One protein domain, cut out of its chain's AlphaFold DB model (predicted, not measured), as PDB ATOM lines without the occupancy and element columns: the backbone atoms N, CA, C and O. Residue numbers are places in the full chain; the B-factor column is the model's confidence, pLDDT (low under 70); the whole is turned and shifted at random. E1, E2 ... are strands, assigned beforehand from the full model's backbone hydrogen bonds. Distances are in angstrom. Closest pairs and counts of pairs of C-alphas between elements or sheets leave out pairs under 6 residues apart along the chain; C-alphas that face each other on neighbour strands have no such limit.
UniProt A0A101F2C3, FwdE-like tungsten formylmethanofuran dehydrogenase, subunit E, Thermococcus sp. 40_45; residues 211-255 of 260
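What this domain is: This is residues 211 to 255 of the 260 residues of the protein "FwdE-like tungsten formylmethanofuran dehydrogenase, subunit E" of Thermococcus sp. 40_45 (UniProt A0A101F2C3). What is the shape? Two strand hairpins, E4 with E5 and E2 with E3, lie at opposite ends of a rod, and residues 235 to 241 run between them; on the E2 and E3 side, residues 211 to 221 form a loop that includes E1. What is it built of? The printed part has 45 residues, no named helix and five strands in the order E1, E2, E3, E4, E5; its class is all strand, with under half of the residues in named elements, and each hairpin is an antiparallel sheet of two strands. How compact is it? It is only just loose, close to compact, with a radius of gyration of the C-alphas of 11.6 A and spans of 36 by 17 by 16 A.

Where its parts are: Where are the longest strands? E4 is residues 242 to 246, 12.5 A, from C-alpha 242 at (28.620, 9.322, -32.230); E5 is residues 249 to 253, 12.1 A, ending with C-alpha 253 at (23.591, 9.580, -34.243). Where are the others? E2 is residues 225 to 228, 9.7 A; E3 is residues 231 to 234, 10.1 A; E1 is residues 219 to 221, 7.0 A.

How they stand to each other: How do E4 and E5 pair? They are antiparallel at 142 degrees, with N 244 and O 251 2.9 A apart, within hydrogen-bond range. And E2 and E3? They are antiparallel at 140 degrees, with N 226 and O 233 2.8 A apart, within hydrogen-bond range. Where is E1? It pairs with no named strand, but its residues 219 to 220 pair antiparallel with residues 211 to 212. Its closest C-alpha pair with E3 is Ala 220 and Cys 234, 6.3 A, and E3 and E4 are apart.

The domain as a whole: How large is it? The two C-alphas farthest apart, of Glu 230 and Gly 247, are 37.0 A apart. Is it unbroken and confident? The printed part has no cut and no long link, and no printed residue is under 70 in pLDDT.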
ATOM      1  N   ILE A 211      43.800   2.262 -35.694       97.88
ATOM      2  CA  ILE A 211      43.554   0.845 -35.409       97.88
ATOM      3  C   ILE A 211      42.563   0.314 -36.444       97.88
ATOM      4  O   ILE A 211      41.607   0.999 -36.816       97.88
ATOM      5  N   ARG A 212      42.811  -0.901 -36.941       98.31
ATOM      6  CA  ARG A 212      41.956  -1.548 -37.940       98.31
ATOM      7  C   ARG A 212      40.749  -2.181 -37.256       98.31
ATOM      8  O   ARG A 212      40.921  -2.960 -36.329       98.31
ATOM      9  N   CYS A 213      39.552  -1.852 -37.727       98.31
ATOM     10  CA  CYS A 213      38.312  -2.486 -37.294       98.31
ATOM     11  C   CYS A 213      38.272  -3.947 -37.768       98.31
ATOM     12  O   CYS A 213      38.429  -4.195 -38.965       98.31
ATOM     13  N   SER A 214      38.010  -4.889 -36.861       98.38
ATOM     14  CA  SER A 214      37.923  -6.320 -37.182       98.38
ATOM     15  C   SER A 214      36.693  -6.690 -38.020       98.38
ATOM     16  O   SER A 214      36.706  -7.716 -38.691       98.38
ATOM     17  N   GLU A 215      35.642  -5.860 -38.030       97.56
ATOM     18  CA  GLU A 215      34.414  -6.128 -38.795       97.56
ATOM     19  C   GLU A 215      34.463  -5.561 -40.223       97.56
ATOM     20  O   GLU A 215      34.303  -6.305 -41.186       97.56
ATOM     21  N   CYS A 216      34.700  -4.251 -40.391       97.81
ATOM     22  CA  CYS A 216      34.704  -3.619 -41.721       97.81
ATOM     23  C   CYS A 216      36.088  -3.545 -42.386       97.81
ATOM     24  O   CYS A 216      36.180  -3.234 -43.571       97.81
ATOM     25  N   GLY A 217      37.174  -3.781 -41.644       97.81
ATOM     26  CA  GLY A 217      38.545  -3.714 -42.159       97.81
ATOM     27  C   GLY A 217      39.115  -2.301 -42.352       97.81
ATOM     28  O   GLY A 217      40.281  -2.178 -42.734       97.81
ATOM     29  N   GLU A 218      38.357  -1.235 -42.079       98.31
ATOM     30  CA  GLU A 218      38.810   0.163 -42.184       98.31
ATOM     31  C   GLU A 218      39.661   0.589 -40.972       98.31
ATOM     32  O   GLU A 218      39.523   0.046 -39.874       98.31
ATOM     33  N   LEU A 219      40.541   1.579 -41.158       97.94
ATOM     34  CA  LEU A 219      41.289   2.205 -40.064       97.94
ATOM     35  C   LEU A 219      40.456   3.320 -39.421       97.94
ATOM     36  O   LEU A 219      39.903   4.165 -40.122       97.94
ATOM     37  N   ALA A 220      40.428   3.364 -38.091       96.69
ATOM     38  CA  ALA A 220      39.852   4.469 -37.332       96.69
ATOM     39  C   ALA A 220      40.813   4.936 -36.230       96.69
ATOM     40  O   ALA A 220      41.638   4.166 -35.737       96.69
ATOM     41  N   MET A 221      40.698   6.207 -35.835       95.50
ATOM     42  CA  MET A 221      41.456   6.764 -34.707       95.50
ATOM     43  C   MET A 221      41.198   5.949 -33.437       95.50
ATOM     44  O   MET A 221      40.043   5.636 -33.152       95.50
ATOM     45  N   SER A 222      42.227   5.680 -32.632       95.56
ATOM     46  CA  SER A 222      42.121   4.819 -31.441       95.56
ATOM     47  C   SER A 222      41.026   5.240 -30.453       95.56
ATOM     48  O   SER A 222      40.279   4.400 -29.962       95.56
ATOM     49  N   ARG A 223      40.812   6.545 -30.231       94.19
ATOM     50  CA  ARG A 223      39.695   7.044 -29.394       94.19
ATOM     51  C   ARG A 223      38.296   6.763 -29.963       94.19
ATOM     52  O   ARG A 223      37.304   6.945 -29.260       94.19
ATOM     53  N   ARG A 224      38.194   6.355 -31.230       95.19
ATOM     54  CA  ARG A 224      36.958   5.974 -31.937       95.19
ATOM     55  C   ARG A 224      36.834   4.456 -32.137       95.19
ATOM     56  O   ARG A 224      36.046   4.009 -32.972       95.19
ATOM     57  N   ILE A 225      37.587   3.687 -31.352       97.38
ATOM     58  CA  ILE A 225      37.556   2.226 -31.303       97.38
ATOM     59  C   ILE A 225      36.984   1.775 -29.961       97.38
ATOM     60  O   ILE A 225      37.199   2.410 -28.928       97.38
ATOM     61  N   VAL A 226      36.246   0.672 -29.986       96.19
ATOM     62  CA  VAL A 226      35.763  -0.041 -28.805       96.19
ATOM     63  C   VAL A 226      36.167  -1.500 -28.936       96.19
ATOM     64  O   VAL A 226      36.017  -2.079 -30.007       96.19
ATOM     65  N   TYR A 227      36.656  -2.091 -27.851       96.62
ATOM     66  CA  TYR A 227      36.976  -3.514 -27.806       96.62
ATOM     67  C   TYR A 227      35.752  -4.304 -27.346       96.62
ATOM     68  O   TYR A 227      35.230  -4.063 -26.254       96.62
ATOM     69  N   ILE A 228      35.287  -5.234 -28.179       95.00
ATOM     70  CA  ILE A 228      34.207  -6.172 -27.855       95.00
ATOM     71  C   ILE A 228      34.772  -7.575 -28.046       95.00
ATOM     72  O   ILE A 228      35.194  -7.912 -29.144       95.00
ATOM     73  N   ASN A 229      34.791  -8.387 -26.985       93.94
ATOM     74  CA  ASN A 229      35.441  -9.706 -26.988       93.94
ATOM     75  C   ASN A 229      36.906  -9.645 -27.465       93.94
ATOM     76  O   ASN A 229      37.312 -10.440 -28.299       93.94
ATOM     77  N   GLU A 230      37.668  -8.663 -26.970       94.81
ATOM     78  CA  GLU A 230      39.073  -8.400 -27.347       94.81
ATOM     79  C   GLU A 230      39.303  -7.975 -28.812       94.81
ATOM     80  O   GLU A 230      40.415  -7.592 -29.168       94.81
ATOM     81  N   GLU A 231      38.252  -7.907 -29.631       97.06
ATOM     82  CA  GLU A 231      38.325  -7.440 -31.015       97.06
ATOM     83  C   GLU A 231      38.071  -5.923 -31.112       97.06
ATOM     84  O   GLU A 231      37.066  -5.428 -30.581       97.06
ATOM     85  N   PRO A 232      38.945  -5.153 -31.787       98.06
ATOM     86  CA  PRO A 232      38.754  -3.722 -31.997       98.06
ATOM     87  C   PRO A 232      37.683  -3.450 -33.058       98.06
ATOM     88  O   PRO A 232      37.809  -3.833 -34.219       98.06
ATOM     89  N   LEU A 233      36.654  -2.691 -32.694       98.12
ATOM     90  CA  LEU A 233      35.577  -2.281 -33.592       98.12
ATOM     91  C   LEU A 233      35.468  -0.757 -33.657       98.12
ATOM     92  O   LEU A 233      35.516  -0.070 -32.635       98.12
ATOM     93  N   CYS A 234      35.283  -0.205 -34.859       97.06
ATOM     94  CA  CYS A 234      34.955   1.213 -35.010       97.06
ATOM     95  C   CYS A 234      33.562   1.499 -34.426       97.06
ATOM     96  O   CYS A 234      32.721   0.605 -34.342       97.06
ATOM     97  N   TYR A 235      33.286   2.753 -34.051       95.69
ATOM     98  CA  TYR A 235      32.001   3.121 -33.437       95.69
ATOM     99  C   TYR A 235      30.774   2.655 -34.235       95.69
ATOM    100  O   TYR A 235      29.788   2.243 -33.632       95.69
ATOM    101  N   LYS A 236      30.839   2.677 -35.573       94.62
ATOM    102  CA  LYS A 236      29.727   2.256 -36.431       94.62
ATOM    103  C   LYS A 236      29.462   0.746 -36.340       94.62
ATOM    104  O   LYS A 236      28.327   0.367 -36.077       94.62
ATOM    105  N   CYS A 237      30.494  -0.085 -36.503       95.62
ATOM    106  CA  CYS A 237      30.413  -1.550 -36.369       95.62
ATOM    107  C   CYS A 237      30.036  -1.975 -34.943       95.62
ATOM    108  O   CYS A 237      29.173  -2.817 -34.734       95.62
ATOM    109  N   ALA A 238      30.583  -1.288 -33.937       95.06
ATOM    110  CA  ALA A 238      30.247  -1.514 -32.533       95.06
ATOM    111  C   ALA A 238      28.834  -1.033 -32.131       95.06
ATOM    112  O   ALA A 238      28.480  -1.124 -30.953       95.06
ATOM    113  N   GLY A 239      28.055  -0.448 -33.051       93.62
ATOM    114  CA  GLY A 239      26.722   0.091 -32.766       93.62
ATOM    115  C   GLY A 239      26.719   1.216 -31.725       93.62
ATOM    116  O   GLY A 239      25.742   1.374 -30.995       93.62
ATOM    117  N   LYS A 240      27.808   1.984 -31.607       94.06
ATOM    118  CA  LYS A 240      27.930   3.100 -30.660       94.06
ATOM    119  C   LYS A 240      27.314   4.377 -31.218       94.06
ATOM    120  O   LYS A 240      27.354   4.633 -32.420       94.06
ATOM    121  N   GLU A 241      26.798   5.206 -30.318       95.06
ATOM    122  CA  GLU A 241      26.451   6.587 -30.642       95.06
ATOM    123  C   GLU A 241      27.716   7.403 -30.961       95.06
ATOM    124  O   GLU A 241      28.772   7.229 -30.347       95.06
ATOM    125  N   TYR A 242      27.594   8.343 -31.889       94.00
ATOM    126  CA  TYR A 242      28.620   9.322 -32.230       94.00
ATOM    127  C   TYR A 242      27.999  10.693 -32.488       94.00
ATOM    128  O   TYR A 242      26.807  10.812 -32.748       94.00
ATOM    129  N   HIS A 243      28.812  11.744 -32.405       94.06
ATOM    130  CA  HIS A 243      28.351  13.109 -32.640       94.06
ATOM    131  C   HIS A 243      28.482  13.483 -34.117       94.06
ATOM    132  O   HIS A 243      29.477  13.139 -34.757       94.06
ATOM    133  N   ALA A 244      27.505  14.221 -34.636       93.19
ATOM    134  CA  ALA A 244      27.532  14.799 -35.971       93.19
ATOM    135  C   ALA A 244      27.003  16.230 -35.933       93.19
ATOM    136  O   ALA A 244      26.003  16.511 -35.275       93.19
ATOM    137  N   VAL A 245      27.655  17.120 -36.676       92.00
ATOM    138  CA  VAL A 245      27.105  18.442 -36.974       92.00
ATOM    139  C   VAL A 245      26.147  18.282 -38.149       92.00
ATOM    140  O   VAL A 245      26.544  17.826 -39.220       92.00
ATOM    141  N   ILE A 246      24.886  18.648 -37.953       90.06
ATOM    142  CA  ILE A 246      23.874  18.721 -39.011       90.06
ATOM    143  C   ILE A 246      23.249  20.119 -39.029       90.06
ATOM    144  O   ILE A 246      23.603  20.976 -38.222       90.06
ATOM    145  N   GLY A 247      22.282  20.364 -39.919       81.06
ATOM    146  CA  GLY A 247      21.674  21.694 -40.083       81.06
ATOM    147  C   GLY A 247      21.027  22.300 -38.826       81.06
ATOM    148  O   GLY A 247      20.809  23.503 -38.797       81.06
ATOM    149  N   ARG A 248      20.733  21.498 -37.789       84.81
ATOM    150  CA  ARG A 248      20.204  21.969 -36.492       84.81
ATOM    151  C   ARG A 248      21.246  22.060 -35.366       84.81
ATOM    152  O   ARG A 248      20.854  22.353 -34.246       84.81
ATOM    153  N   GLY A 249      22.516  21.754 -35.641       88.75
ATOM    154  CA  GLY A 249      23.592  21.717 -34.642       88.75
ATOM    155  C   GLY A 249      24.198  20.326 -34.428       88.75
ATOM    156  O   GLY A 249      24.053  19.429 -35.268       88.75
ATOM    157  N   ILE A 250      24.899  20.156 -33.306       94.06
ATOM    158  CA  ILE A 250      25.558  18.910 -32.896       94.06
ATOM    159  C   ILE A 250      24.525  17.943 -32.309       94.06
ATOM    160  O   ILE A 250      23.873  18.227 -31.308       94.06
ATOM    161  N   VAL A 251      24.406  16.759 -32.904       93.75
ATOM    162  CA  VAL A 251      23.479  15.707 -32.464       93.75
ATOM    163  C   VAL A 251      24.203  14.386 -32.266       93.75
ATOM    164  O   VAL A 251      25.230  14.133 -32.896       93.75
ATOM    165  N   LYS A 252      23.646  13.517 -31.422       94.38
ATOM    166  CA  LYS A 252      24.036  12.107 -31.375       94.38
ATOM    167  C   LYS A 252      23.324  11.333 -32.486       94.38
ATOM    168  O   LYS A 252      22.137  11.541 -32.721       94.38
ATOM    169  N   ILE A 253      24.062  10.474 -33.179       90.50
ATOM    170  CA  ILE A 253      23.591   9.580 -34.243       90.50
ATOM    171  C   ILE A 253      24.150   8.178 -33.968       90.50
ATOM    172  O   ILE A 253      25.261   8.047 -33.460       90.50
ATOM    173  N   GLY A 254      23.407   7.131 -34.327       85.38
ATOM    174  CA  GLY A 254      23.788   5.737 -34.067       85.38
ATOM    175  C   GLY A 254      23.245   5.225 -32.732       85.38
ATOM    176  O   GLY A 254      22.422   5.889 -32.112       85.38
ATOM    177  N   GLY A 255      23.695   4.040 -32.307       76.19
ATOM    178  CA  GLY A 255      23.155   3.340 -31.137       76.19
ATOM    179  C   GLY A 255      22.081   2.306 -31.496       76.19
ATOM    180  O   GLY A 255      21.115   2.603 -32.196       76.19
TER     181      GLY A 255